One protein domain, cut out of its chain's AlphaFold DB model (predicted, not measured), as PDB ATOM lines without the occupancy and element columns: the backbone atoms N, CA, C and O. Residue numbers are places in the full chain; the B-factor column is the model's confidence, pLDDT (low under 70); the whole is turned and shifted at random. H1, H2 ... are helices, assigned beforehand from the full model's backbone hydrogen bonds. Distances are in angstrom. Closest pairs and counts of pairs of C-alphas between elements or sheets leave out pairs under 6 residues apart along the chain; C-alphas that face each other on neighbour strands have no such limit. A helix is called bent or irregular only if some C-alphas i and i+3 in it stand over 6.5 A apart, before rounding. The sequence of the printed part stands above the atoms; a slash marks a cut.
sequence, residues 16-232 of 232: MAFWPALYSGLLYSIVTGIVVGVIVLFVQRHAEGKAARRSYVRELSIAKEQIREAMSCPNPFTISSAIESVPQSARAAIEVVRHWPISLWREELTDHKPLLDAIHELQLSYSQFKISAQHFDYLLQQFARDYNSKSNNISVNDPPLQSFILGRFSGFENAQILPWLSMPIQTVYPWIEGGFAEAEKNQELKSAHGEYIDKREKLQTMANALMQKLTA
ATOM      1  N   MET A  16     303.037 181.751 465.828       71.94
ATOM      2  CA  MET A  16     302.138 182.868 465.506       71.94
ATOM      3  C   MET A  16     302.630 183.721 464.332       71.94
ATOM      4  O   MET A  16     301.798 184.253 463.608       71.94
ATOM      5  N   ALA A  17     303.941 183.848 464.118       73.25
ATOM      6  CA  ALA A  17     304.500 184.566 462.969       73.25
ATOM      7  C   ALA A  17     304.668 183.662 461.733       73.25
ATOM      8  O   ALA A  17     304.475 184.107 460.601       73.25
ATOM      9  N   PHE A  18     304.983 182.383 461.946       77.00
ATOM     10  CA  PHE A  18     305.285 181.409 460.902       77.00
ATOM     11  C   PHE A  18     304.068 181.092 460.033       77.00
ATOM     12  O   PHE A  18     304.155 181.204 458.813       77.00
ATOM     13  N   TRP A  19     302.919 180.745 460.626       79.56
ATOM     14  CA  TRP A  19     301.730 180.391 459.841       79.56
ATOM     15  C   TRP A  19     301.217 181.554 458.976       79.56
ATOM     16  O   TRP A  19     301.035 181.341 457.777       79.56
ATOM     17  N   PRO A  20     301.048 182.792 459.484       77.44
ATOM     18  CA  PRO A  20     300.638 183.923 458.654       77.44
ATOM     19  C   PRO A  20     301.669 184.293 457.584       77.44
ATOM     20  O   PRO A  20     301.278 184.646 456.472       77.44
ATOM     21  N   ALA A  21     302.971 184.190 457.872       73.50
ATOM     22  CA  ALA A  21     304.024 184.433 456.884       73.50
ATOM     23  C   ALA A  21     304.021 183.369 455.773       73.50
ATOM     24  O   ALA A  21     304.147 183.701 454.596       73.50
ATOM     25  N   LEU A  22     303.801 182.099 456.128       75.06
ATOM     26  CA  LEU A  22     303.687 181.001 455.171       75.06
ATOM     27  C   LEU A  22     302.429 181.152 454.305       75.06
ATOM     28  O   LEU A  22     302.516 181.090 453.083       75.06
ATOM     29  N   TYR A  23     301.268 181.409 454.918       74.81
ATOM     30  CA  TYR A  23     300.010 181.615 454.196       74.81
ATOM     31  C   TYR A  23     300.052 182.860 453.309       74.81
ATOM     32  O   TYR A  23     299.640 182.786 452.153       74.81
ATOM     33  N   SER A  24     300.575 183.985 453.804       74.06
ATOM     34  CA  SER A  24     300.703 185.209 453.006       74.06
ATOM     35  C   SER A  24     301.716 185.052 451.874       74.06
ATOM     36  O   SER A  24     301.407 185.451 450.757       74.06
ATOM     37  N   GLY A  25     302.867 184.414 452.104       74.25
ATOM     38  CA  GLY A  25     303.858 184.139 451.061       74.25
ATOM     39  C   GLY A  25     303.340 183.181 449.986       74.25
ATOM     40  O   GLY A  25     303.545 183.414 448.794       74.25
ATOM     41  N   LEU A  26     302.610 182.137 450.385       80.75
ATOM     42  CA  LEU A  26     302.048 181.149 449.464       80.75
ATOM     43  C   LEU A  26     300.902 181.752 448.639       80.75
ATOM     44  O   LEU A  26     300.921 181.640 447.412       80.75
ATOM     45  N   LEU A  27     299.979 182.487 449.272       79.12
ATOM     46  CA  LEU A  27     298.942 183.261 448.578       79.12
ATOM     47  C   LEU A  27     299.547 184.310 447.644       79.12
ATOM     48  O   LEU A  27     299.117 184.417 446.498       79.12
ATOM     49  N   TYR A  28     300.568 185.041 448.094       80.50
ATOM     50  CA  TYR A  28     301.264 186.021 447.266       80.50
ATOM     51  C   TYR A  28     301.897 185.351 446.044       80.50
ATOM     52  O   TYR A  28     301.726 185.845 444.935       80.50
ATOM     53  N   SER A  29     302.546 184.191 446.193       78.19
ATOM     54  CA  SER A  29     303.126 183.461 445.057       78.19
ATOM     55  C   SER A  29     302.074 183.004 444.037       78.19
ATOM     56  O   SER A  29     302.282 183.167 442.834       78.19
ATOM     57  N   ILE A  30     300.917 182.513 444.500       86.38
ATOM     58  CA  ILE A  30     299.813 182.068 443.639       86.38
ATOM     59  C   ILE A  30     299.217 183.264 442.898       86.38
ATOM     60  O   ILE A  30     299.082 183.227 441.677       86.38
ATOM     61  N   VAL A  31     298.898 184.341 443.617       86.50
ATOM     62  CA  VAL A  31     298.333 185.561 443.027       86.50
ATOM     63  C   VAL A  31     299.308 186.164 442.019       86.50
ATOM     64  O   VAL A  31     298.911 186.483 440.901       86.50
ATOM     65  N   THR A  32     300.593 186.255 442.365       86.81
ATOM     66  CA  THR A  32     301.630 186.775 441.463       86.81
ATOM     67  C   THR A  32     301.770 185.892 440.224       86.81
ATOM     68  O   THR A  32     301.828 186.410 439.112       86.81
ATOM     69  N   GLY A  33     301.750 184.564 440.380       84.56
ATOM     70  CA  GLY A  33     301.789 183.620 439.262       84.56
ATOM     71  C   GLY A  33     300.581 183.747 438.329       84.56
ATOM     72  O   GLY A  33     300.751 183.751 437.112       84.56
ATOM     73  N   ILE A  34     299.376 183.931 438.880       89.50
ATOM     74  CA  ILE A  34     298.154 184.164 438.095       89.50
ATOM     75  C   ILE A  34     298.248 185.491 437.340       89.50
ATOM     76  O   ILE A  34     298.003 185.524 436.137       89.50
ATOM     77  N   VAL A  35     298.636 186.578 438.011       89.56
ATOM     78  CA  VAL A  35     298.744 187.908 437.390       89.56
ATOM     79  C   VAL A  35     299.783 187.904 436.270       89.56
ATOM     80  O   VAL A  35     299.486 188.341 435.159       89.56
ATOM     81  N   VAL A  36     300.975 187.358 436.522       88.06
ATOM     82  CA  VAL A  36     302.026 187.238 435.502       88.06
ATOM     83  C   VAL A  36     301.562 186.339 434.357       88.06
ATOM     84  O   VAL A  36     301.727 186.712 433.198       88.06
ATOM     85  N   GLY A  37     300.919 185.206 434.651       86.25
ATOM     86  CA  GLY A  37     300.365 184.309 433.635       86.25
ATOM     87  C   GLY A  37     299.339 184.996 432.730       86.25
ATOM     88  O   GLY A  37     299.409 184.867 431.507       86.25
ATOM     89  N   VAL A  38     298.433 185.792 433.305       90.25
ATOM     90  CA  VAL A  38     297.443 186.582 432.553       90.25
ATOM     91  C   VAL A  38     298.122 187.638 431.679       90.25
ATOM     92  O   VAL A  38     297.767 187.774 430.507       90.25
ATOM     93  N   ILE A  39     299.116 188.358 432.207       88.81
ATOM     94  CA  ILE A  39     299.865 189.368 431.443       88.81
ATOM     95  C   ILE A  39     300.599 188.716 430.267       88.81
ATOM     96  O   ILE A  39     300.509 189.209 429.142       88.81
ATOM     97  N   VAL A  40     301.283 187.591 430.498       88.12
ATOM     98  CA  VAL A  40     301.997 186.848 429.449       88.12
ATOM     99  C   VAL A  40     301.031 186.374 428.366       88.12
ATOM    100  O   VAL A  40     301.302 186.600 427.190       88.12
ATOM    101  N   LEU A  41     299.880 185.805 428.738       88.19
ATOM    102  CA  LEU A  41     298.847 185.396 427.779       88.19
ATOM    103  C   LEU A  41     298.328 186.573 426.951       88.19
ATOM    104  O   LEU A  41     298.119 186.438 425.745       88.19
ATOM    105  N   PHE A  42     298.125 187.732 427.576       86.25
ATOM    106  CA  PHE A  42     297.644 188.920 426.876       86.25
ATOM    107  C   PHE A  42     298.673 189.429 425.858       86.25
ATOM    108  O   PHE A  42     298.328 189.728 424.713       86.25
ATOM    109  N   VAL A  43     299.951 189.470 426.248       85.38
ATOM    110  CA  VAL A  43     301.055 189.867 425.362       85.38
ATOM    111  C   VAL A  43     301.240 188.860 424.225       85.38
ATOM    112  O   VAL A  43     301.375 189.278 423.074       85.38
ATOM    113  N   GLN A  44     301.195 187.556 424.515       84.50
ATOM    114  CA  GLN A  44     301.290 186.493 423.510       84.50
ATOM    115  C   GLN A  44     300.165 186.597 422.486       84.50
ATOM    116  O   GLN A  44     300.449 186.721 421.299       84.50
ATOM    117  N   ARG A  45     298.905 186.690 422.928       84.31
ATOM    118  CA  ARG A  45     297.756 186.864 422.024       84.31
ATOM    119  C   ARG A  45     297.884 188.106 421.152       84.31
ATOM    120  O   ARG A  45     297.552 188.074 419.969       84.31
ATOM    121  N   HIS A  46     298.380 189.208 421.711       81.62
ATOM    122  CA  HIS A  46     298.561 190.437 420.946       81.62
ATOM    123  C   HIS A  46     299.687 190.320 419.902       81.62
ATOM    124  O   HIS A  46     299.564 190.839 418.789       81.62
ATOM    125  N   ALA A  47     300.782 189.636 420.239       81.31
ATOM    126  CA  ALA A  47     301.878 189.368 419.313       81.31
ATOM    127  C   ALA A  47     301.463 188.381 418.206       81.31
ATOM    128  O   ALA A  47     301.723 188.641 417.030       81.31
ATOM    129  N   GLU A  48     300.763 187.306 418.569       85.50
ATOM    130  CA  GLU A  48     300.204 186.310 417.650       85.50
ATOM    131  C   GLU A  48     299.205 186.942 416.683       85.50
ATOM    132  O   GLU A  48     299.319 186.730 415.481       85.50
ATOM    133  N   GLY A  49     298.306 187.808 417.164       83.25
ATOM    134  CA  GLY A  49     297.372 188.536 416.301       83.25
ATOM    135  C   GLY A  49     298.084 189.420 415.271       83.25
ATOM    136  O   GLY A  49     297.728 189.429 414.093       83.25
ATOM    137  N   LYS A  50     299.157 190.121 415.668       82.81
ATOM    138  CA  LYS A  50     299.976 190.911 414.729       82.81
ATOM    139  C   LYS A  50     300.701 190.034 413.708       82.81
ATOM    140  O   LYS A  50     300.789 190.419 412.542       82.81
ATOM    141  N   ALA A  51     301.236 188.891 414.130       85.62
ATOM    142  CA  ALA A  51     301.904 187.949 413.237       85.62
ATOM    143  C   ALA A  51     300.913 187.314 412.247       85.62
ATOM    144  O   ALA A  51     301.183 187.301 411.046       85.62
ATOM    145  N   ALA A  52     299.741 186.892 412.725       86.31
ATOM    146  CA  ALA A  52     298.658 186.344 411.914       86.31
ATOM    147  C   ALA A  52     298.178 187.358 410.874       86.31
ATOM    148  O   ALA A  52     298.152 187.054 409.684       86.31
ATOM    149  N   ARG A  53     297.929 188.610 411.283       87.62
ATOM    150  CA  ARG A  53     297.532 189.685 410.363       87.62
ATOM    151  C   ARG A  53     298.565 189.911 409.258       87.62
ATOM    152  O   ARG A  53     298.192 190.088 408.103       87.62
ATOM    153  N   ARG A  54     299.865 189.867 409.577       88.44
ATOM    154  CA  ARG A  54     300.935 189.946 408.564       88.44
ATOM    155  C   ARG A  54     300.921 188.747 407.614       88.44
ATOM    156  O   ARG A  54     301.144 188.945 406.422       88.44
ATOM    157  N   SER A  55     300.649 187.539 408.117       90.50
ATOM    158  CA  SER A  55     300.477 186.347 407.276       90.50
ATOM    159  C   SER A  55     299.306 186.519 406.320       90.50
ATOM    160  O   SER A  55     299.487 186.384 405.117       90.50
ATOM    161  N   TYR A  56     298.143 186.942 406.822       91.81
ATOM    162  CA  TYR A  56     296.955 187.156 405.998       91.81
ATOM    163  C   TYR A  56     297.170 188.224 404.927       91.81
ATOM    164  O   TYR A  56     296.744 188.039 403.796       91.81
ATOM    165  N   VAL A  57     297.875 189.319 405.234       91.62
ATOM    166  CA  VAL A  57     298.224 190.332 404.221       91.62
ATOM    167  C   VAL A  57     299.129 189.746 403.133       91.62
ATOM    168  O   VAL A  57     298.953 190.051 401.954       91.62
ATOM    169  N   ARG A  58     300.088 188.889 403.504       92.06
ATOM    170  CA  ARG A  58     300.961 188.204 402.542       92.06
ATOM    171  C   ARG A  58     300.193 187.190 401.695       92.06
ATOM    172  O   ARG A  58     300.414 187.106 400.495       92.06
ATOM    173  N   GLU A  59     299.307 186.417 402.299       92.75
ATOM    174  CA  GLU A  59     298.463 185.470 401.569       92.75
ATOM    175  C   GLU A  59     297.496 186.203 400.635       92.75
ATOM    176  O   GLU A  59     297.340 185.809 399.483       92.75
ATOM    177  N   LEU A  60     296.929 187.327 401.081       92.81
ATOM    178  CA  LEU A  60     296.083 188.180 400.257       92.81
ATOM    179  C   LEU A  60     296.845 188.755 399.059       92.81
ATOM    180  O   LEU A  60     296.278 188.835 397.973       92.81
ATOM    181  N   SER A  61     298.114 189.147 399.214       91.81
ATOM    182  CA  SER A  61     298.901 189.644 398.079       91.81
ATOM    183  C   SER A  61     299.192 188.545 397.054       91.81
ATOM    184  O   SER A  61     299.097 188.797 395.854       91.81
ATOM    185  N   ILE A  62     299.453 187.317 397.514       93.06
ATOM    186  CA  ILE A  62     299.591 186.139 396.645       93.06
ATOM    187  C   ILE A  62     298.267 185.857 395.923       93.06
ATOM    188  O   ILE A  62     298.256 185.689 394.706       93.06
ATOM    189  N   ALA A  63     297.146 185.862 396.647       92.94
ATOM    190  CA  ALA A  63     295.822 185.660 396.068       92.94
ATOM    191  C   ALA A  63     295.468 186.753 395.045       92.94
ATOM    192  O   ALA A  63     294.968 186.429 393.970       92.94
ATOM    193  N   LYS A  64     295.771 188.030 395.328       93.38
ATOM    194  CA  LYS A  64     295.572 189.160 394.399       93.38
ATOM    195  C   LYS A  64     296.249 188.873 393.058       93.38
ATOM    196  O   LYS A  64     295.627 189.028 392.009       93.38
ATOM    197  N   GLU A  65     297.504 188.440 393.112       91.75
ATOM    198  CA  GLU A  65     298.307 188.160 391.926       91.75
ATOM    199  C   GLU A  65     297.775 186.955 391.146       91.75
ATOM    200  O   GLU A  65     297.550 187.060 389.943       91.75
ATOM    201  N   GLN A  66     297.471 185.852 391.834       92.75
ATOM    202  CA  GLN A  66     296.907 184.654 391.205       92.75
ATOM    203  C   GLN A  66     295.565 184.931 390.523       92.75
ATOM    204  O   GLN A  66     295.320 184.450 389.418       92.75
ATOM    205  N   ILE A  67     294.688 185.720 391.157       92.31
ATOM    206  CA  ILE A  67     293.404 186.104 390.561       92.31
ATOM    207  C   ILE A  67     293.650 186.948 389.308       92.31
ATOM    208  O   ILE A  67     293.061 186.676 388.264       92.31
ATOM    209  N   ARG A  68     294.540 187.945 389.382       92.06
ATOM    210  CA  ARG A  68     294.872 188.816 388.246       92.06
ATOM    211  C   ARG A  68     295.408 188.023 387.055       92.06
ATOM    212  O   ARG A  68     294.957 188.230 385.927       92.06
ATOM    213  N   GLU A  69     296.352 187.121 387.302       90.12
ATOM    214  CA  GLU A  69     296.942 186.263 386.275       90.12
ATOM    215  C   GLU A  69     295.876 185.368 385.629       90.12
ATOM    216  O   GLU A  69     295.723 185.361 384.406       90.12
ATOM    217  N   ALA A  70     295.060 184.700 386.449       88.69
ATOM    218  CA  ALA A  70     294.005 183.812 385.972       88.69
ATOM    219  C   ALA A  70     292.956 184.555 385.122       88.69
ATOM    220  O   ALA A  70     292.503 184.043 384.097       88.69
ATOM    221  N   MET A  71     292.593 185.783 385.506       88.50
ATOM    222  CA  MET A  71     291.627 186.614 384.777       88.50
ATOM    223  C   MET A  71     292.164 187.188 383.459       88.50
ATOM    224  O   MET A  71     291.367 187.599 382.617       88.50
ATOM    225  N   SER A  72     293.486 187.224 383.270       84.31
ATOM    226  CA  SER A  72     294.126 187.804 382.079       84.31
ATOM    227  C   SER A  72     294.152 186.860 380.871       84.31
ATOM    228  O   SER A  72     294.482 187.286 379.766       84.31
ATOM    229  N   CYS A  73     293.811 185.580 381.051       68.31
ATOM    230  CA  CYS A  73     293.858 184.590 379.979       68.31
ATOM    231  C   CYS A  73     292.595 184.637 379.093       68.31
ATOM    232  O   CYS A  73     291.486 184.437 379.603       68.31
ATOM    233  N   PRO A  74     292.723 184.838 377.766       58.72
ATOM    234  CA  PRO A  74     291.591 184.741 376.853       58.72
ATOM    235  C   PRO A  74     291.161 183.277 376.694       58.72
ATOM    236  O   PRO A  74     291.987 182.405 376.435       58.72
ATOM    237  N   ASN A  75     289.860 183.009 376.806       57.16
ATOM    238  CA  ASN A  75     289.268 181.706 376.499       57.16
ATOM    239  C   ASN A  75     288.103 181.914 375.521       57.16
ATOM    240  O   ASN A  75     287.291 182.816 375.756       57.16
ATOM    241  N   PRO A  76     287.997 181.138 374.431       58.16
ATOM    242  CA  PRO A  76     286.842 181.201 373.544       58.16
ATOM    243  C   PRO A  76     285.533 180.881 374.276       58.16
ATOM    244  O   PRO A  76     285.446 179.958 375.085       58.16
ATOM    245  N   PHE A  77     284.493 181.650 373.957       60.53
ATOM    246  CA  PHE A  77     283.126 181.373 374.379       60.53
ATOM    247  C   PHE A  77     282.647 180.058 373.748       60.53
ATOM    248  O   PHE A  77     282.810 179.859 372.544       60.53
ATOM    249  N   THR A  78     282.061 179.168 374.549       59.78
ATOM    250  CA  THR A  78     281.463 177.910 374.082       59.78
ATOM    251  C   THR A  78     279.989 177.885 374.478       59.78
ATOM    252  O   THR A  78     279.648 178.138 375.631       59.78
ATOM    253  N   ILE A  79     279.106 177.629 373.507       65.69
ATOM    254  CA  ILE A  79     277.659 177.485 373.726       65.69
ATOM    255  C   ILE A  79     277.300 176.006 373.640       65.69
ATOM    256  O   ILE A  79     276.727 175.541 372.660       65.69
ATOM    257  N   SER A  80     277.689 175.247 374.654       71.19
ATOM    258  CA  SER A  80     277.210 173.878 374.848       71.19
ATOM    259  C   SER A  80     276.001 173.867 375.781       71.19
ATOM    260  O   SER A  80     274.991 173.247 375.459       71.19
ATOM    261  N   SER A  81     276.057 174.631 376.874       82.12
ATOM    262  CA  SER A  81     274.974 174.803 377.850       82.12
ATOM    263  C   SER A  81     275.021 176.192 378.491       82.12
ATOM    264  O   SER A  81     276.056 176.870 378.463       82.12
ATOM    265  N   ALA A  82     273.910 176.631 379.085       83.44
ATOM    266  CA  ALA A  82     273.846 177.909 379.784       83.44
ATOM    267  C   ALA A  82     274.745 177.900 381.025       83.44
ATOM    268  O   ALA A  82     275.356 178.911 381.358       83.44
ATOM    269  N   ILE A  83     274.880 176.761 381.711       86.56
ATOM    270  CA  ILE A  83     275.779 176.660 382.866       86.56
ATOM    271  C   ILE A  83     277.262 176.752 382.482       86.56
ATOM    272  O   ILE A  83     278.079 177.185 383.296       86.56
ATOM    273  N   GLU A  84     277.630 176.364 381.261       85.00
ATOM    274  CA  GLU A  84     279.011 176.444 380.764       85.00
ATOM    275  C   GLU A  84     279.358 177.820 380.188       85.00
ATOM    276  O   GLU A  84     280.538 178.164 380.103       85.00
ATOM    277  N   SER A  85     278.358 178.659 379.905       84.38
ATOM    278  CA  SER A  85     278.521 180.000 379.327       84.38
ATOM    279  C   SER A  85     278.955 181.086 380.334       84.38
ATOM    280  O   SER A  85     278.831 182.293 380.064       84.38
ATOM    281  N   VAL A  86     279.479 180.669 381.495       88.25
ATOM    282  CA  VAL A  86     280.028 181.550 382.537       88.25
ATOM    283  C   VAL A  86     281.057 182.506 381.913       88.25
ATOM    284  O   VAL A  86     281.963 182.051 381.211       88.25
ATOM    285  N   PRO A  87     281.007 183.813 382.227       88.06
ATOM    286  CA  PRO A  87     282.099 184.745 381.963       88.06
ATOM    287  C   PRO A  87     283.463 184.191 382.394       88.06
ATOM    288  O   PRO A  87     283.679 183.907 383.574       88.06
ATOM    289  N   GLN A  88     284.407 184.063 381.461       85.12
ATOM    290  CA  GLN A  88     285.695 183.413 381.732       85.12
ATOM    291  C   GLN A  88     286.460 184.073 382.884       85.12
ATOM    292  O   GLN A  88     286.983 183.382 383.753       85.12
ATOM    293  N   SER A  89     286.500 185.406 382.910       87.31
ATOM    294  CA  SER A  89     287.162 186.161 383.975       87.31
ATOM    295  C   SER A  89     286.548 185.857 385.344       87.31
ATOM    296  O   SER A  89     287.274 185.666 386.318       87.31
ATOM    297  N   ALA A  90     285.222 185.718 385.423       91.19
ATOM    298  CA  ALA A  90     284.552 185.296 386.647       91.19
ATOM    299  C   ALA A  90     284.910 183.849 387.012       91.19
ATOM    300  O   ALA A  90     285.254 183.582 388.160       91.19
ATOM    301  N   ARG A  91     284.874 182.919 386.048       90.50
ATOM    302  CA  ARG A  91     285.232 181.509 386.274       90.50
ATOM    303  C   ARG A  91     286.646 181.376 386.838       90.50
ATOM    304  O   ARG A  91     286.826 180.734 387.868       90.50
ATOM    305  N   ALA A  92     287.613 182.022 386.196       89.38
ATOM    306  CA  ALA A  92     289.014 181.998 386.590       89.38
ATOM    307  C   ALA A  92     289.219 182.572 388.000       89.38
ATOM    308  O   ALA A  92     289.865 181.947 388.840       89.38
ATOM    309  N   ALA A  93     288.594 183.716 388.300       91.94
ATOM    310  CA  ALA A  93     288.648 184.309 389.631       91.94
ATOM    311  C   ALA A  93     288.071 183.369 390.700       91.94
ATOM    312  O   ALA A  93     288.702 183.142 391.730       91.94
ATOM    313  N   ILE A  94     286.900 182.778 390.454       93.19
ATOM    314  CA  ILE A  94     286.242 181.867 391.399       93.19
ATOM    315  C   ILE A  94     287.056 180.588 391.622       93.19
ATOM    316  O   ILE A  94     287.153 180.115 392.758       93.19
ATOM    317  N   GLU A  95     287.668 180.039 390.571       91.62
ATOM    318  CA  GLU A  95     288.537 178.863 390.674       91.62
ATOM    319  C   GLU A  95     289.762 179.118 391.556       91.62
ATOM    320  O   GLU A  95     290.147 178.228 392.308       91.62
ATOM    321  N   VAL A  96     290.335 180.322 391.539       91.94
ATOM    322  CA  VAL A  96     291.420 180.693 392.463       91.94
ATOM    323  C   VAL A  96     290.869 180.914 393.870       91.94
ATOM    324  O   VAL A  96     291.331 180.295 394.830       91.94
ATOM    325  N   VAL A  97     289.840 181.756 393.989       91.81
ATOM    326  CA  VAL A  97     289.266 182.221 395.260       91.81
ATOM    327  C   VAL A  97     288.766 181.075 396.141       91.81
ATOM    328  O   VAL A  97     288.869 181.168 397.362       91.81
ATOM    329  N   ARG A  98     288.260 179.977 395.564       89.88
ATOM    330  CA  ARG A  98     287.740 178.833 396.341       89.88
ATOM    331  C   ARG A  98     288.771 178.191 397.282       89.88
ATOM    332  O   ARG A  98     288.376 177.468 398.190       89.88
ATOM    333  N   HIS A  99     290.065 178.411 397.049       89.19
ATOM    334  CA  HIS A  99     291.146 177.863 397.873       89.19
ATOM    335  C   HIS A  99     291.581 178.810 399.002       89.19
ATOM    336  O   HIS A  99     292.459 178.456 399.784       89.19
ATOM    337  N   TRP A 100     290.979 179.999 399.094       91.38
ATOM    338  CA  TRP A 100     291.371 181.048 400.029       91.38
ATOM    339  C   TRP A 100     290.261 181.351 401.049       91.38
ATOM    340  O   TRP A 100     289.078 181.378 400.693       91.38
ATOM    341  N   PRO A 101     290.600 181.627 402.322       91.31
ATOM    342  CA  PRO A 101     289.621 181.863 403.380       91.31
ATOM    343  C   PRO A 101     289.111 183.318 403.373       91.31
ATOM    344  O   PRO A 101     289.275 184.054 404.345       91.31
ATOM    345  N   ILE A 102     288.463 183.744 402.281       90.94
ATOM    346  CA  ILE A 102     288.009 185.138 402.081       90.94
ATOM    347  C   ILE A 102     287.151 185.652 403.241       90.94
ATOM    348  O   ILE A 102     287.330 186.789 403.672       90.94
ATOM    349  N   SER A 103     286.245 184.823 403.770       88.06
ATOM    350  CA  SER A 103     285.377 185.204 404.892       88.06
ATOM    351  C   SER A 103     286.182 185.584 406.136       88.06
ATOM    352  O   SER A 103     285.910 186.619 406.734       88.06
ATOM    353  N   LEU A 104     287.216 184.799 406.466       88.88
ATOM    354  CA  LEU A 104     288.113 185.068 407.592       88.88
ATOM    355  C   LEU A 104     288.913 186.351 407.354       88.88
ATOM    356  O   LEU A 104     288.995 187.219 408.218       88.88
ATOM    357  N   TRP A 105     289.475 186.510 406.154       92.69
ATOM    358  CA  TRP A 105     290.227 187.717 405.813       92.69
ATOM    359  C   TRP A 105     289.365 188.975 405.874       92.69
ATOM    360  O   TRP A 105     289.867 190.026 406.253       92.69
ATOM    361  N   ARG A 106     288.077 188.893 405.533       91.88
ATOM    362  CA  ARG A 106     287.162 190.042 405.581       91.88
ATOM    363  C   ARG A 106     286.923 190.543 407.006       91.88
ATOM    364  O   ARG A 106     286.711 191.740 407.191       91.88
ATOM    365  N   GLU A 107     286.960 189.650 407.989       88.69
ATOM    366  CA  GLU A 107     286.826 189.986 409.411       88.69
ATOM    367  C   GLU A 107     288.122 190.600 409.965       88.69
ATOM    368  O   GLU A 107     288.080 191.604 410.674       88.69
ATOM    369  N   GLU A 108     289.276 190.058 409.567       88.25
ATOM    370  CA  GLU A 108     290.588 190.407 410.138       88.25
ATOM    371  C   GLU A 108     291.332 191.541 409.392       88.25
ATOM    372  O   GLU A 108     292.167 192.256 409.962       88.25
ATOM    373  N   LEU A 109     291.060 191.737 408.097       90.31
ATOM    374  CA  LEU A 109     291.736 192.705 407.221       90.31
ATOM    375  C   LEU A 109     290.819 193.872 406.835       90.31
ATOM    376  O   LEU A 109     290.538 194.103 405.657       90.31
ATOM    377  N   THR A 110     290.417 194.674 407.823       88.12
ATOM    378  CA  THR A 110     289.568 195.870 407.631       88.12
ATOM    379  C   THR A 110     290.078 196.824 406.550       88.12
ATOM    380  O   THR A 110     289.286 197.356 405.777       88.12
ATOM    381  N   ASP A 111     291.398 196.987 406.441       89.88
ATOM    382  CA  ASP A 111     292.039 197.906 405.486       89.88
ATOM    383  C   ASP A 111     291.909 197.428 404.025       89.88
ATOM    384  O   ASP A 111     292.052 198.217 403.096       89.88
ATOM    385  N   HIS A 112     291.608 196.140 403.812       90.38
ATOM    386  CA  HIS A 112     291.451 195.517 402.490       90.38
ATOM    387  C   HIS A 112     289.995 195.135 402.190       90.38
ATOM    388  O   HIS A 112     289.701 194.516 401.163       90.38
ATOM    389  N   LYS A 113     289.069 195.530 403.070       89.75
ATOM    390  CA  LYS A 113     287.648 195.205 402.984       89.75
ATOM    391  C   LYS A 113     287.020 195.515 401.612       89.75
ATOM    392  O   LYS A 113     286.354 194.630 401.094       89.75
ATOM    393  N   PRO A 114     287.300 196.649 400.933       91.88
ATOM    394  CA  PRO A 114     286.711 196.924 399.616       91.88
ATOM    395  C   PRO A 114     287.082 195.931 398.503       91.88
ATOM    396  O   PRO A 114     286.346 195.811 397.522       91.88
ATOM    397  N   LEU A 115     288.241 195.269 398.602       93.12
ATOM    398  CA  LEU A 115     288.649 194.215 397.667       93.12
ATOM    399  C   LEU A 115     287.994 192.884 398.048       93.12
ATOM    400  O   LEU A 115     287.457 192.194 397.187       93.12
ATOM    401  N   LEU A 116     288.016 192.544 399.338       94.19
ATOM    402  CA  LEU A 116     287.436 191.305 399.861       94.19
ATOM    403  C   LEU A 116     285.913 191.262 399.678       94.19
ATOM    404  O   LEU A 116     285.375 190.218 399.318       94.19
ATOM    405  N   ASP A 117     285.234 192.398 399.843       93.62
ATOM    406  CA  ASP A 117     283.806 192.559 399.558       93.62
ATOM    407  C   ASP A 117     283.523 192.327 398.069       93.62
ATOM    408  O   ASP A 117     282.632 191.553 397.739       93.62
ATOM    409  N   ALA A 118     284.335 192.888 397.164       94.19
ATOM    410  CA  ALA A 118     284.177 192.671 395.723       94.19
ATOM    411  C   ALA A 118     284.378 191.197 395.321       94.19
ATOM    412  O   ALA A 118     283.633 190.668 394.495       94.19
ATOM    413  N   ILE A 119     285.357 190.512 395.924       94.75
ATOM    414  CA  ILE A 119     285.569 189.070 395.722       94.75
ATOM    415  C   ILE A 119     284.356 188.279 396.224       94.75
ATOM    416  O   ILE A 119     283.870 187.378 395.539       94.75
ATOM    417  N   HIS A 120     283.846 188.618 397.405       93.44
ATOM    418  CA  HIS A 120     282.699 187.937 397.990       93.44
ATOM    419  C   HIS A 120     281.409 188.153 397.186       93.44
ATOM    420  O   HIS A 120     280.669 187.205 396.925       93.44
ATOM    421  N   GLU A 121     281.147 189.380 396.740       93.69
ATOM    422  CA  GLU A 121     280.015 189.703 395.869       93.69
ATOM    423  C   GLU A 121     280.082 188.930 394.548       93.69
ATOM    424  O   GLU A 121     279.059 188.407 394.095       93.69
ATOM    425  N   LEU A 122     281.280 188.767 393.974       94.94
ATOM    426  CA  LEU A 122     281.484 187.927 392.795       94.94
ATOM    427  C   LEU A 122     281.103 186.462 393.070       94.94
ATOM    428  O   LEU A 122     280.428 185.851 392.243       94.94
ATOM    429  N   GLN A 123     281.474 185.895 394.228       94.38
ATOM    430  CA  GLN A 123     281.089 184.524 394.615       94.38
ATOM    431  C   GLN A 123     279.570 184.354 394.731       94.38
ATOM    432  O   GLN A 123     279.007 183.357 394.259       94.38
ATOM    433  N   LEU A 124     278.894 185.332 395.338       94.00
ATOM    434  CA  LEU A 124     277.437 185.333 395.456       94.00
ATOM    435  C   LEU A 124     276.776 185.443 394.079       94.00
ATOM    436  O   LEU A 124     275.882 184.656 393.762       94.00
ATOM    437  N   SER A 125     277.244 186.364 393.232       95.75
ATOM    438  CA  SER A 125     276.713 186.536 391.877       95.75
ATOM    439  C   SER A 125     276.973 185.318 390.992       95.75
ATOM    440  O   SER A 125     276.112 184.953 390.197       95.75
ATOM    441  N   TYR A 126     278.122 184.656 391.145       95.38
ATOM    442  CA  TYR A 126     278.428 183.403 390.457       95.38
ATOM    443  C   TYR A 126     277.448 182.295 390.852       95.38
ATOM    444  O   TYR A 126     276.929 181.588 389.994       95.38
ATOM    445  N   SER A 127     277.132 182.183 392.144       95.06
ATOM    446  CA  SER A 127     276.162 181.200 392.642       95.06
ATOM    447  C   SER A 127     274.753 181.463 392.096       95.06
ATOM    448  O   SER A 127     274.092 180.536 391.633       95.06
ATOM    449  N   GLN A 128     274.321 182.730 392.078       96.12
ATOM    450  CA  GLN A 128     273.039 183.143 391.490       96.12
ATOM    451  C   GLN A 128     272.974 182.846 389.989       96.12
ATOM    452  O   GLN A 128     271.975 182.306 389.523       96.12
ATOM    453  N   PHE A 129     274.049 183.141 389.253       96.12
ATOM    454  CA  PHE A 129     274.170 182.785 387.840       96.12
ATOM    455  C   PHE A 129     274.035 181.275 387.623       96.12
ATOM    456  O   PHE A 129     273.289 180.857 386.747       96.12
ATOM    457  N   LYS A 130     274.719 180.438 388.418       95.06
ATOM    458  CA  LYS A 130     274.620 178.979 388.246       95.06
ATOM    459  C   LYS A 130     273.197 178.479 388.445       95.06
ATOM    460  O   LYS A 130     272.774 177.611 387.696       95.06
ATOM    461  N   ILE A 131     272.476 179.023 389.425       96.25
ATOM    462  CA  ILE A 131     271.083 178.649 389.687       96.25
ATOM    463  C   ILE A 131     270.196 179.015 388.492       96.25
ATOM    464  O   ILE A 131     269.467 178.153 388.004       96.25
ATOM    465  N   SER A 132     270.282 180.250 387.984       96.44
ATOM    466  CA  SER A 132     269.459 180.671 386.841       96.44
ATOM    467  C   SER A 132     269.830 179.927 385.556       96.44
ATOM    468  O   SER A 132     268.947 179.502 384.814       96.44
ATOM    469  N   ALA A 133     271.121 179.683 385.322       94.88
ATOM    470  CA  ALA A 133     271.605 178.905 384.188       94.88
ATOM    471  C   ALA A 133     271.131 177.443 384.236       94.88
ATOM    472  O   ALA A 133     270.632 176.930 383.241       94.88
ATOM    473  N   GLN A 134     271.209 176.789 385.401       95.50
ATOM    474  CA  GLN A 134     270.703 175.425 385.594       95.50
ATOM    475  C   GLN A 134     269.193 175.332 385.388       95.50
ATOM    476  O   GLN A 134     268.711 174.370 384.794       95.50
ATOM    477  N   HIS A 135     268.448 176.322 385.882       96.00
ATOM    478  CA  HIS A 135     267.009 176.385 385.668       96.00
ATOM    479  C   HIS A 135     266.675 176.529 384.178       96.00
ATOM    480  O   HIS A 135     265.807 175.819 383.671       96.00
ATOM    481  N   PHE A 136     267.407 177.385 383.462       95.75
ATOM    482  CA  PHE A 136     267.225 177.558 382.026       95.75
ATOM    483  C   PHE A 136     267.590 176.298 381.226       95.75
ATOM    484  O   PHE A 136     266.798 175.868 380.388       95.75
ATOM    485  N   ASP A 137     268.720 175.650 381.529       94.06
ATOM    486  CA  ASP A 137     269.122 174.376 380.908       94.06
ATOM    487  C   ASP A 137     268.074 173.274 381.145       94.06
ATOM    488  O   ASP A 137     267.731 172.524 380.229       94.06
ATOM    489  N   TYR A 138     267.508 173.201 382.354       94.38
ATOM    490  CA  TYR A 138     266.426 172.269 382.674       94.38
ATOM    491  C   TYR A 138     265.182 172.512 381.803       94.38
ATOM    492  O   TYR A 138     264.633 171.565 381.234       94.38
ATOM    493  N   LEU A 139     264.759 173.770 381.657       95.44
ATOM    494  CA  LEU A 139     263.606 174.125 380.827       95.44
ATOM    495  C   LEU A 139     263.862 173.874 379.338       95.44
ATOM    496  O   LEU A 139     262.968 173.390 378.646       95.44
ATOM    497  N   LEU A 140     265.077 174.135 378.846       94.31
ATOM    498  CA  LEU A 140     265.482 173.787 377.480       94.31
ATOM    499  C   LEU A 140     265.414 172.280 377.243       94.31
ATOM    500  O   LEU A 140     264.890 171.837 376.221       94.31
ATOM    501  N   GLN A 141     265.904 171.486 378.194       93.12
ATOM    502  CA  GLN A 141     265.842 170.034 378.106       93.12
ATOM    503  C   GLN A 141     264.397 169.526 378.110       93.12
ATOM    504  O   GLN A 141     264.056 168.647 377.318       93.12
ATOM    505  N   GLN A 142     263.540 170.065 378.981       93.12
ATOM    506  CA  GLN A 142     262.121 169.711 379.016       93.12
ATOM    507  C   GLN A 142     261.423 170.097 377.706       93.12
ATOM    508  O   GLN A 142     260.727 169.273 377.114       93.12
ATOM    509  N   PHE A 143     261.678 171.305 377.202       93.94
ATOM    510  CA  PHE A 143     261.148 171.767 375.925       93.94
ATOM    511  C   PHE A 143     261.566 170.855 374.764       93.94
ATOM    512  O   PHE A 143     260.715 170.445 373.976       93.94
ATOM    513  N   ALA A 144     262.853 170.501 374.670       91.50
ATOM    514  CA  ALA A 144     263.363 169.626 373.615       91.50
ATOM    515  C   ALA A 144     262.682 168.246 373.640       91.50
ATOM    516  O   ALA A 144     262.281 167.737 372.592       91.50
ATOM    517  N   ARG A 145     262.467 167.678 374.836       90.19
ATOM    518  CA  ARG A 145     261.725 166.418 375.022       90.19
ATOM    519  C   ARG A 145     260.290 166.520 374.522       90.19
ATOM    520  O   ARG A 145     259.842 165.671 373.749       90.19
ATOM    521  N   ASP A 146     259.583 167.568 374.929       90.06
ATOM    522  CA  ASP A 146     258.186 167.780 374.559       90.06
ATOM    523  C   ASP A 146     258.040 168.029 373.052       90.06
ATOM    524  O   ASP A 146     257.139 167.479 372.415       90.06
ATOM    525  N   TYR A 147     258.948 168.804 372.458       90.12
ATOM    526  CA  TYR A 147     258.979 169.065 371.021       90.12
ATOM    527  C   TYR A 147     259.249 167.790 370.208       90.12
ATOM    528  O   TYR A 147     258.509 167.484 369.266       90.12
ATOM    529  N   ASN A 148     260.255 167.002 370.600       88.31
ATOM    530  CA  ASN A 148     260.634 165.784 369.882       88.31
ATOM    531  C   ASN A 148     259.611 164.652 370.032       88.31
ATOM    532  O   ASN A 148     259.372 163.914 369.074       88.31
ATOM    533  N   SER A 149     258.927 164.566 371.180       85.44
ATOM    534  CA  SER A 149     257.828 163.608 371.376       85.44
ATOM    535  C   SER A 149     256.638 163.859 370.439       85.44
ATOM    536  O   SER A 149     256.005 162.912 369.976       85.44
ATOM    537  N   LYS A 150     256.359 165.126 370.102       84.12
ATOM    538  CA  LYS A 150     255.275 165.516 369.183       84.12
ATOM    539  C   LYS A 150     255.641 165.343 367.710       84.12
ATOM    540  O   LYS A 150     254.754 165.172 366.881       84.12
ATOM    541  N   SER A 151     256.930 165.401 367.384       72.50
ATOM    542  CA  SER A 151     257.450 165.345 366.010       72.50
ATOM    543  C   SER A 151     257.959 163.957 365.595       72.50
ATOM    544  O   SER A 151     258.474 163.803 364.490       72.50
ATOM    545  N   ASN A 152     257.762 162.930 366.434       67.25
ATOM    546  CA  ASN A 152     258.198 161.546 366.194       67.25
ATOM    547  C   ASN A 152     259.727 161.414 365.989       67.25
ATOM    548  O   ASN A 152     260.204 160.509 365.301       67.25
ATOM    549  N   ASN A 153     260.493 162.334 366.582       64.50
ATOM    550  CA  ASN A 153     261.947 162.403 366.474       64.50
ATOM    551  C   ASN A 153     262.626 161.446 367.473       64.50
ATOM    552  O   ASN A 153     262.193 161.304 368.613       64.50
ATOM    553  N   ILE A 154     263.724 160.802 367.059       57.81
ATOM    554  CA  ILE A 154     264.361 159.695 367.807       57.81
ATOM    555  C   ILE A 154     265.207 160.192 369.002       57.81
ATOM    556  O   ILE A 154     265.421 159.457 369.967       57.81
ATOM    557  N   SER A 155     265.680 161.444 368.985       72.62
ATOM    558  CA  SER A 155     266.536 161.995 370.046       72.62
ATOM    559  C   SER A 155     265.717 162.727 371.111       72.62
ATOM    560  O   SER A 155     265.376 163.893 370.960       72.62
ATOM    561  N   VAL A 156     265.414 162.057 372.222       66.62
ATOM    562  CA  VAL A 156     264.572 162.617 373.298       66.62
ATOM    563  C   VAL A 156     265.196 163.854 373.963       66.62
ATOM    564  O   VAL A 156     264.475 164.764 374.340       66.62
ATOM    565  N   ASN A 157     266.524 163.916 374.113       67.44
ATOM    566  CA  ASN A 157     267.191 165.054 374.764       67.44
ATOM    567  C   ASN A 157     267.758 166.085 373.779       67.44
ATOM    568  O   ASN A 157     267.875 167.235 374.160       67.44
ATOM    569  N   ASP A 158     268.126 165.697 372.560       83.56
ATOM    570  CA  ASP A 158     268.563 166.597 371.477       83.56
ATOM    571  C   ASP A 158     269.451 167.802 371.872       83.56
ATOM    572  O   ASP A 158     269.025 168.959 371.805       83.56
ATOM    573  N   PRO A 159     270.709 167.552 372.291       86.44
ATOM    574  CA  PRO A 159     271.652 168.619 372.631       86.44
ATOM    575  C   PRO A 159     271.838 169.676 371.527       86.44
ATOM    576  O   PRO A 159     271.863 170.859 371.865       86.44
ATOM    577  N   PRO A 160     271.899 169.321 370.223       89.06
ATOM    578  CA  PRO A 160     271.980 170.328 369.172       89.06
ATOM    579  C   PRO A 160     270.799 171.305 369.155       89.06
ATOM    580  O   PRO A 160     271.025 172.497 368.941       89.06
ATOM    581  N   LEU A 161     269.569 170.846 369.430       90.19
ATOM    582  CA  LEU A 161     268.413 171.741 369.558       90.19
ATOM    583  C   LEU A 161     268.604 172.748 370.692       90.19
ATOM    584  O   LEU A 161     268.397 173.946 370.508       90.19
ATOM    585  N   GLN A 162     269.004 172.254 371.865       91.50
ATOM    586  CA  GLN A 162     269.172 173.073 373.065       91.50
ATOM    587  C   GLN A 162     270.236 174.151 372.851       91.50
ATOM    588  O   GLN A 162     269.976 175.335 373.071       91.50
ATOM    589  N   SER A 163     271.415 173.753 372.363       89.81
ATOM    590  CA  SER A 163     272.524 174.667 372.087       89.81
ATOM    591  C   SER A 163     272.169 175.669 370.981       89.81
ATOM    592  O   SER A 163     272.545 176.840 371.075       89.81
ATOM    593  N   PHE A 164     271.392 175.258 369.969       91.50
ATOM    594  CA  PHE A 164     270.896 176.174 368.942       91.50
ATOM    595  C   PHE A 164     269.949 177.231 369.517       91.50
ATOM    596  O   PHE A 164     270.141 178.422 369.268       91.50
ATOM    597  N   ILE A 165     268.960 176.821 370.317       93.06
ATOM    598  CA  ILE A 165     268.006 177.741 370.954       93.06
ATOM    599  C   ILE A 165     268.737 178.709 371.889       93.06
ATOM    600  O   ILE A 165     268.520 179.916 371.796       93.06
ATOM    601  N   LEU A 166     269.639 178.207 372.740       92.69
ATOM    602  CA  LEU A 166     270.470 179.028 373.625       92.69
ATOM    603  C   LEU A 166     271.272 180.071 372.832       92.69
ATOM    604  O   LEU A 166     271.276 181.248 373.198       92.69
ATOM    605  N   GLY A 167     271.924 179.658 371.741       90.50
ATOM    606  CA  GLY A 167     272.686 180.558 370.877       90.50
ATOM    607  C   GLY A 167     271.809 181.642 370.251       90.50
ATOM    608  O   GLY A 167     272.143 182.824 370.314       90.50
ATOM    609  N   ARG A 168     270.648 181.266 369.707       92.62
ATOM    610  CA  ARG A 168     269.721 182.214 369.077       92.62
ATOM    611  C   ARG A 168     269.110 183.192 370.073       92.62
ATOM    612  O   ARG A 168     269.062 184.384 369.786       92.62
ATOM    613  N   PHE A 169     268.685 182.723 371.244       91.44
ATOM    614  CA  PHE A 169     268.194 183.599 372.311       91.44
ATOM    615  C   PHE A 169     269.281 184.544 372.833       91.44
ATOM    616  O   PHE A 169     268.991 185.703 373.115       91.44
ATOM    617  N   SER A 170     270.536 184.093 372.858       87.12
ATOM    618  CA  SER A 170     271.691 184.929 373.207       87.12
ATOM    619  C   SER A 170     272.110 185.904 372.089       87.12
ATOM    620  O   SER A 170     273.106 186.607 372.242       87.12
ATOM    621  N   GLY A 171     271.376 185.955 370.969       88.19
ATOM    622  CA  GLY A 171     271.585 186.908 369.875       88.19
ATOM    623  C   GLY A 171     272.621 186.497 368.827       88.19
ATOM    624  O   GLY A 171     272.989 187.327 367.998       88.19
ATOM    625  N   PHE A 172     273.098 185.250 368.837       88.94
ATOM    626  CA  PHE A 172     274.042 184.769 367.827       88.94
ATOM    627  C   PHE A 172     273.340 184.427 366.512       88.94
ATOM    628  O   PHE A 172     272.214 183.923 366.482       88.94
ATOM    629  N   GLU A 173     274.040 184.659 365.407       89.19
ATOM    630  CA  GLU A 173     273.583 184.282 364.076       89.19
ATOM    631  C   GLU A 173     273.804 182.788 363.809       89.19
ATOM    632  O   GLU A 173     274.718 182.160 364.348       89.19
ATOM    633  N   ASN A 174     273.025 182.214 362.885       88.94
ATOM    634  CA  ASN A 174     273.171 180.812 362.475       88.94
ATOM    635  C   ASN A 174     274.614 180.477 362.066       88.94
ATOM    636  O   ASN A 174     275.136 179.434 362.448       88.94
ATOM    637  N   ALA A 175     275.283 181.381 361.344       86.50
ATOM    638  CA  ALA A 175     276.656 181.177 360.891       86.50
ATOM    639  C   ALA A 175     277.672 181.052 362.041       86.50
ATOM    640  O   ALA A 175     278.722 180.439 361.860       86.50
ATOM    641  N   GLN A 176     277.355 181.604 363.216       85.94
ATOM    642  CA  GLN A 176     278.180 181.512 364.420       85.94
ATOM    643  C   GLN A 176     277.866 180.242 365.220       85.94
ATOM    644  O   GLN A 176     278.773 179.625 365.767       85.94
ATOM    645  N   ILE A 177     276.594 179.833 365.248       87.25
ATOM    646  CA  ILE A 177     276.113 178.697 366.044       87.25
ATOM    647  C   ILE A 177     276.427 177.352 365.379       87.25
ATOM    648  O   ILE A 177     276.907 176.432 366.038       87.25
ATOM    649  N   LEU A 178     276.161 177.219 364.075       86.31
ATOM    650  CA  LEU A 178     276.272 175.943 363.354       86.31
ATOM    651  C   LEU A 178     277.668 175.291 363.450       86.31
ATOM    652  O   LEU A 178     277.715 174.076 363.668       86.31
ATOM    653  N   PRO A 179     278.796 176.036 363.383       85.00
ATOM    654  CA  PRO A 179     280.123 175.467 363.621       85.00
ATOM    655  C   PRO A 179     280.276 174.794 364.990       85.00
ATOM    656  O   PRO A 179     280.916 173.749 365.083       85.00
ATOM    657  N   TRP A 180     279.668 175.343 366.048       81.00
ATOM    658  CA  TRP A 180     279.721 174.751 367.393       81.00
ATOM    659  C   TRP A 180     278.946 173.438 367.482       81.00
ATOM    660  O   TRP A 180     279.335 172.540 368.224       81.00
ATOM    661  N   LEU A 181     277.891 173.297 366.679       83.62
ATOM    662  CA  LEU A 181     277.096 172.071 366.578       83.62
ATOM    663  C   LEU A 181     277.711 171.040 365.624       83.62
ATOM    664  O   LEU A 181     277.101 170.002 365.375       83.62
ATOM    665  N   SER A 182     278.896 171.320 365.066       84.31
ATOM    666  CA  SER A 182     279.515 170.520 363.999       84.31
ATOM    667  C   SER A 182     278.609 170.360 362.765       84.31
ATOM    668  O   SER A 182     278.641 169.336 362.084       84.31
ATOM    669  N   MET A 183     277.785 171.375 362.477       82.94
ATOM    670  CA  MET A 183     276.872 171.406 361.332       82.94
ATOM    671  C   MET A 183     277.412 172.303 360.206       82.94
ATOM    672  O   MET A 183     278.096 173.295 360.479       82.94
ATOM    673  N   PRO A 184     277.100 172.007 358.929       84.00
ATOM    674  CA  PRO A 184     277.467 172.878 357.815       84.00
ATOM    675  C   PRO A 184     276.825 174.264 357.955       84.00
ATOM    676  O   PRO A 184     275.615 174.370 358.132       84.00
ATOM    677  N   ILE A 185     277.614 175.330 357.786       78.50
ATOM    678  CA  ILE A 185     277.188 176.741 357.942       78.50
ATOM    679  C   ILE A 185     275.973 177.104 357.062       78.50
ATOM    680  O   ILE A 185     275.211 178.009 357.383       78.50
ATOM    681  N   GLN A 186     275.789 176.404 355.943       76.88
ATOM    682  CA  GLN A 186     274.769 176.702 354.934       76.88
ATOM    683  C   GLN A 186     273.454 175.938 355.145       76.88
ATOM    684  O   GLN A 186     272.519 176.116 354.370       76.88
ATOM    685  N   THR A 187     273.371 175.058 356.146       79.50
ATOM    686  CA  THR A 187     272.224 174.158 356.305       79.50
ATOM    687  C   THR A 187     271.747 174.157 357.745       79.50
ATOM    688  O   THR A 187     272.300 173.463 358.596       79.50
ATOM    689  N   VAL A 188     270.674 174.904 358.005       81.50
ATOM    690  CA  VAL A 188     269.883 174.712 359.221       81.50
ATOM    691  C   VAL A 188     268.817 173.672 358.914       81.50
ATOM    692  O   VAL A 188     268.065 173.796 357.947       81.50
ATOM    693  N   TYR A 189     268.774 172.605 359.705       85.06
ATOM    694  CA  TYR A 189     267.791 171.552 359.499       85.06
ATOM    695  C   TYR A 189     266.383 172.039 359.888       85.06
ATOM    696  O   TYR A 189     266.245 172.703 360.918       85.06
ATOM    697  N   PRO A 190     265.320 171.663 359.148       87.44
ATOM    698  CA  PRO A 190     263.957 172.142 359.411       87.44
ATOM    699  C   PRO A 190     263.448 171.880 360.833       87.44
ATOM    700  O   PRO A 190     262.682 172.669 361.373       87.44
ATOM    701  N   TRP A 191     263.883 170.785 361.458       86.00
ATOM    702  CA  TRP A 191     263.505 170.446 362.831       86.00
ATOM    703  C   TRP A 191     264.163 171.373 363.872       86.00
ATOM    704  O   TRP A 191     263.564 171.641 364.909       86.00
ATOM    705  N   ILE A 192     265.349 171.923 363.581       89.19
ATOM    706  CA  ILE A 192     266.031 172.907 364.435       89.19
ATOM    707  C   ILE A 192     265.341 174.266 364.321       89.19
ATOM    708  O   ILE A 192     265.036 174.889 365.337       89.19
ATOM    709  N   GLU A 193     265.052 174.718 363.096       88.94
ATOM    710  CA  GLU A 193     264.327 175.981 362.885       88.94
ATOM    711  C   GLU A 193     262.908 175.919 363.448       88.94
ATOM    712  O   GLU A 193     262.472 176.852 364.121       88.94
ATOM    713  N   GLY A 194     262.204 174.806 363.226       90.00
ATOM    714  CA  GLY A 194     260.877 174.575 363.785       90.00
ATOM    715  C   GLY A 194     260.888 174.544 365.313       90.00
ATOM    716  O   GLY A 194     260.030 175.160 365.942       90.00
ATOM    717  N   GLY A 195     261.879 173.883 365.918       91.25
ATOM    718  CA  GLY A 195     262.043 173.861 367.369       91.25
ATOM    719  C   GLY A 195     262.345 175.247 367.942       91.25
ATOM    720  O   GLY A 195     261.761 175.628 368.953       91.25
ATOM    721  N   PHE A 196     263.169 176.049 367.263       93.56
ATOM    722  CA  PHE A 196     263.404 177.441 367.649       93.56
ATOM    723  C   PHE A 196     262.137 178.307 367.535       93.56
ATOM    724  O   PHE A 196     261.813 179.034 368.471       93.56
ATOM    725  N   ALA A 197     261.376 178.191 366.445       93.31
ATOM    726  CA  ALA A 197     260.138 178.951 366.257       93.31
ATOM    727  C   ALA A 197     259.065 178.626 367.317       93.31
ATOM    728  O   ALA A 197     258.282 179.494 367.704       93.31
ATOM    729  N   GLU A 198     259.015 177.383 367.804       93.69
ATOM    730  CA  GLU A 198     258.153 176.996 368.928       93.69
ATOM    731  C   GLU A 198     258.713 177.466 370.279       93.69
ATOM    732  O   GLU A 198     257.957 177.937 371.131       93.69
ATOM    733  N   ALA A 199     260.035 177.430 370.466       94.12
ATOM    734  CA  ALA A 199     260.696 177.981 371.649       94.12
ATOM    735  C   ALA A 199     260.432 179.491 371.786       94.12
ATOM    736  O   ALA A 199     260.157 179.981 372.881       94.12
ATOM    737  N   GLU A 200     260.408 180.227 370.672       94.81
ATOM    738  CA  GLU A 200     260.028 181.643 370.620       94.81
ATOM    739  C   GLU A 200     258.573 181.912 371.019       94.81
ATOM    740  O   GLU A 200     258.211 183.059 371.275       94.81
ATOM    741  N   LYS A 201     257.713 180.902 371.105       95.44
ATOM    742  CA  LYS A 201     256.343 181.064 371.615       95.44
ATOM    743  C   LYS A 201     256.239 180.700 373.096       95.44
ATOM    744  O   LYS A 201     255.248 181.041 373.737       95.44
ATOM    745  N   ASN A 202     257.253 180.039 373.656       95.88
ATOM    746  CA  ASN A 202     257.266 179.598 375.042       95.88
ATOM    747  C   ASN A 202     257.651 180.749 375.992       95.88
ATOM    748  O   ASN A 202     258.812 181.151 376.089       95.88
ATOM    749  N   GLN A 203     256.657 181.273 376.713       95.12
ATOM    750  CA  GLN A 203     256.841 182.401 377.628       95.12
ATOM    751  C   GLN A 203     257.705 182.055 378.850       95.12
ATOM    752  O   GLN A 203     258.475 182.899 379.308       95.12
ATOM    753  N   GLU A 204     257.603 180.828 379.362       95.69
ATOM    754  CA  GLU A 204     258.403 180.352 380.497       95.69
ATOM    755  C   GLU A 204     259.887 180.304 380.117       95.69
ATOM    756  O   GLU A 204     260.732 180.872 380.810       95.69
ATOM    757  N   LEU A 205     260.186 179.740 378.943       94.94
ATOM    758  CA  LEU A 205     261.538 179.658 378.401       94.94
ATOM    759  C   LEU A 205     262.151 181.051 378.176       94.94
ATOM    760  O   LEU A 205     263.308 181.286 378.523       94.94
ATOM    761  N   LYS A 206     261.368 182.000 377.645       94.12
ATOM    762  CA  LYS A 206     261.802 183.397 377.476       94.12
ATOM    763  C   LYS A 206     262.081 184.097 378.801       94.12
ATOM    764  O   LYS A 206     263.067 184.823 378.905       94.12
ATOM    765  N   SER A 207     261.220 183.895 379.798       94.94
ATOM    766  CA  SER A 207     261.396 184.483 381.127       94.94
ATOM    767  C   SER A 207     262.673 183.966 381.786       94.94
ATOM    768  O   SER A 207     263.485 184.762 382.258       94.94
ATOM    769  N   ALA A 208     262.890 182.648 381.754       95.69
ATOM    770  CA  ALA A 208     264.092 182.024 382.298       95.69
ATOM    771  C   ALA A 208     265.361 182.471 381.557       95.69
ATOM    772  O   ALA A 208     266.371 182.768 382.194       95.69
ATOM    773  N   HIS A 209     265.301 182.600 380.227       95.00
ATOM    774  CA  HIS A 209     266.400 183.159 379.440       95.00
ATOM    775  C   HIS A 209     266.734 184.600 379.857       95.00
ATOM    776  O   HIS A 209     267.904 184.925 380.047       95.00
ATOM    777  N   GLY A 210     265.718 185.454 380.033       94.44
ATOM    778  CA  GLY A 210     265.906 186.837 380.476       94.44
ATOM    779  C   GLY A 210     266.604 186.930 381.835       94.44
ATOM    780  O   GLY A 210     267.550 187.701 381.990       94.44
ATOM    781  N   GLU A 211     266.201 186.097 382.798       95.75
ATOM    782  CA  GLU A 211     266.867 186.023 384.103       95.75
ATOM    783  C   GLU A 211     268.314 185.522 383.986       95.75
ATOM    784  O   GLU A 211     269.224 186.098 384.587       95.75
ATOM    785  N   TYR A 212     268.551 184.470 383.199       94.81
ATOM    786  CA  TYR A 212     269.894 183.950 382.939       94.81
ATOM    787  C   TYR A 212     270.823 185.028 382.354       94.81
ATOM    788  O   TYR A 212     271.936 185.204 382.860       94.81
ATOM    789  N   ILE A 213     270.367 185.784 381.349       92.94
ATOM    790  CA  ILE A 213     271.152 186.861 380.732       92.94
ATOM    791  C   ILE A 213     271.437 187.986 381.731       92.94
ATOM    792  O   ILE A 213     272.598 188.374 381.854       92.94
ATOM    793  N   ASP A 214     270.448 188.436 382.510       94.94
ATOM    794  CA  ASP A 214     270.646 189.456 383.557       94.94
ATOM    795  C   ASP A 214     271.742 189.034 384.551       94.94
ATOM    796  O   ASP A 214     272.690 189.780 384.827       94.94
ATOM    797  N   LYS A 215     271.683 187.789 385.047       95.75
ATOM    798  CA  LYS A 215     272.717 187.274 385.960       95.75
ATOM    799  C   LYS A 215     274.078 187.162 385.286       95.75
ATOM    800  O   LYS A 215     275.091 187.437 385.935       95.75
ATOM    801  N   ARG A 216     274.124 186.777 384.010       92.88
ATOM    802  CA  ARG A 216     275.368 186.667 383.239       92.88
ATOM    803  C   ARG A 216     276.028 188.032 383.036       92.88
ATOM    804  O   ARG A 216     277.230 188.160 383.266       92.88
ATOM    805  N   GLU A 217     275.260 189.046 382.654       92.38
ATOM    806  CA  GLU A 217     275.741 190.420 382.457       92.38
ATOM    807  C   GLU A 217     276.215 191.048 383.767       92.38
ATOM    808  O   GLU A 217     277.300 191.641 383.826       92.38
ATOM    809  N   LYS A 218     275.456 190.849 384.849       95.00
ATOM    810  CA  LYS A 218     275.865 191.268 386.192       95.00
ATOM    811  C   LYS A 218     277.188 190.620 386.600       95.00
ATOM    812  O   LYS A 218     278.094 191.315 387.063       95.00
ATOM    813  N   LEU A 219     277.329 189.313 386.385       95.00
ATOM    814  CA  LEU A 219     278.548 188.570 386.702       95.00
ATOM    815  C   LEU A 219     279.753 189.071 385.890       95.00
ATOM    816  O   LEU A 219     280.830 189.270 386.452       95.00
ATOM    817  N   GLN A 220     279.574 189.328 384.592       92.31
ATOM    818  CA  GLN A 220     280.614 189.911 383.737       92.31
ATOM    819  C   GLN A 220     281.023 191.306 384.224       92.31
ATOM    820  O   GLN A 220     282.213 191.614 384.296       92.31
ATOM    821  N   THR A 221     280.050 192.141 384.589       93.56
ATOM    822  CA  THR A 221     280.291 193.496 385.102       93.56
ATOM    823  C   THR A 221     281.099 193.459 386.396       93.56
ATOM    824  O   THR A 221     282.086 194.181 386.531       93.56
ATOM    825  N   MET A 222     280.740 192.567 387.323       94.62
ATOM    826  CA  MET A 222     281.480 192.365 388.572       94.62
ATOM    827  C   MET A 222     282.899 191.851 388.330       94.62
ATOM    828  O   MET A 222     283.839 192.343 388.951       94.62
ATOM    829  N   ALA A 223     283.081 190.911 387.402       92.88
ATOM    830  CA  ALA A 223     284.407 190.421 387.045       92.88
ATOM    831  C   ALA A 223     285.276 191.535 386.435       92.88
ATOM    832  O   ALA A 223     286.435 191.689 386.812       92.88
ATOM    833  N   ASN A 224     284.718 192.370 385.558       91.25
ATOM    834  CA  ASN A 224     285.439 193.511 384.988       91.25
ATOM    835  C   ASN A 224     285.830 194.533 386.069       91.25
ATOM    836  O   ASN A 224     286.968 195.002 386.091       91.25
ATOM    837  N   ALA A 225     284.918 194.841 386.995       91.62
ATOM    838  CA  ALA A 225     285.188 195.743 388.114       91.62
ATOM    839  C   ALA A 225     286.261 195.189 389.068       91.62
ATOM    840  O   ALA A 225     287.120 195.937 389.541       91.62
ATOM    841  N   LEU A 226     286.248 193.875 389.331       93.44
ATOM    842  CA  LEU A 226     287.294 193.218 390.110       93.44
ATOM    843  C   LEU A 226     288.644 193.321 389.395       93.44
ATOM    844  O   LEU A 226     289.619 193.732 390.016       93.44
ATOM    845  N   MET A 227     288.695 193.035 388.092       90.75
ATOM    846  CA  MET A 227     289.926 193.143 387.307       90.75
ATOM    847  C   MET A 227     290.527 194.552 387.387       90.75
ATOM    848  O   MET A 227     291.713 194.693 387.676       90.75
ATOM    849  N   GLN A 228     289.702 195.597 387.244       89.94
ATOM    850  CA  GLN A 228     290.141 196.991 387.386       89.94
ATOM    851  C   GLN A 228     290.754 197.279 388.766       89.94
ATOM    852  O   GLN A 228     291.810 197.907 388.852       89.94
ATOM    853  N   LYS A 229     290.135 196.782 389.846       90.31
ATOM    854  CA  LYS A 229     290.658 196.906 391.222       90.31
ATOM    855  C   LYS A 229     291.962 196.134 391.440       90.31
ATOM    856  O   LYS A 229     292.750 196.508 392.304       90.31
ATOM    857  N   LEU A 230     292.181 195.043 390.710       88.38
ATOM    858  CA  LEU A 230     293.410 194.250 390.799       88.38
ATOM    859  C   LEU A 230     294.575 194.901 390.042       88.38
ATOM    860  O   LEU A 230     295.728 194.706 390.430       88.38
ATOM    861  N   THR A 231     294.276 195.663 388.989       83.50
ATOM    862  CA  THR A 231     295.264 196.395 388.179       83.50
ATOM    863  C   THR A 231     295.609 197.788 388.707       83.50
ATOM    864  O   THR A 231     296.650 198.316 388.324       83.50
ATOM    865  N   ALA A 232     294.755 198.366 389.556       71.19
ATOM    866  CA  ALA A 232     295.036 199.588 390.311       71.19
ATOM    867  C   ALA A 232     295.967 199.315 391.509       71.19
ATOM    868  O   ALA A 232     296.754 200.233 391.822       71.19
TER     869      ALA A 232
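AT A GLANCE: This is residues 16 to 232 of the 232 residues of an uncharacterized protein of Deltaproteobacteria bacterium RBG_16_44_11 (UniProt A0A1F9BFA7). A very long, nearly straight helix, H1, sticks out as an arm with residues 16 to 48, and its other end packs on an elongated, all-helix body. The core of that body is a pair of long helices, H4 and H8, side by side and running opposite ways; H2 and the last residues of H1 pack near one end of the pair, with H3 folded back on the first part of H4, while the short helices H5, H6 and H7 make a small cluster toward the other end. The printed part has 217 residues with eight named helices, H1 to H8 in order, and no named strand. It is extended, with a radius of gyration of the C-alphas of 29.8 A, and spans 112 by 38 by 25 A.

IN THESE COORDINATES: H1, residues 16 to 71, is 81.5 A long, from C-alpha 16 at (302.138, 182.868, 465.506) to C-alpha 71 at (291.627, 186.614, 384.777). H2 is residues 88 to 97 and H3 residues 102 to 108. H4, residues 110 to 150, is 59.8 A long; it is irregular, with C-alphas 111 and 114 8.0 A apart, and has a kink of 32 degrees near residue 117. H5 is residues 159 to 169, H6 residues 174 to 180 and H7 residues 190 to 199. H8, residues 203 to 231, is 42.2 A long and ends with C-alpha 231 at (295.264, 196.395, 388.179).

HOW THE PARTS SIT: H1 and H2 form a helical hairpin at a shallow tilt of 21 degrees; H1 touches H2 with residues 63 to 71 alone, the closest C-alphas being those of Met 71 and Ser 89, 4.6 A apart. H1 also touches H8, closest at C-alphas 68 and 230, 6.2 A. H4, the hub, touches five helices. It touches H8 at a shallow tilt of 27 degrees, opposite ways, closest at C-alphas 129 and 215, 5.1 A. H2 touches H8, closest at C-alphas 90 and 223, 5.1 A, and H4, closest at C-alphas 94 and 123, 6.6 A. H3 and H4 form a hairpin, closest at C-alphas 106 and 113, 5.8 A. H5 touches H4, closest at C-alphas 140 and 162, 5.8 A, and H7, closest at C-alphas 165 and 196, 5.7 A. H4 and H7 only just touch, with 3 pairs of C-alphas within 8 A, the closest being those of Tyr 147 and Gly 195, 6.8 A apart. H5 and H6 form a hairpin, closest at C-alphas 167 and 177, 6.2 A; H6 and H7 are apart. Every O i to N i+4 pair is within hydrogen-bond range in H2, H3, H5, H7 and H8, against 51 of 52 in H1, 34 of 37 in H4 and 1 of 3 in H6, where 2 of 4 O i to N i+3 pairs are.

THE WHOLE: The two C-alphas farthest apart are those of Met 16 and Gln 186, 114.1 A. Without residues 16 to 48, which stand free, the body spans 70 by 29 by 23 A. The printed part has no cut, and H1 to H2 is the long link, 16 residues. The mean pLDDT of the printed part is 87.5; residues 73 to 79, 152 to 154 and 156 to 157 are under 70.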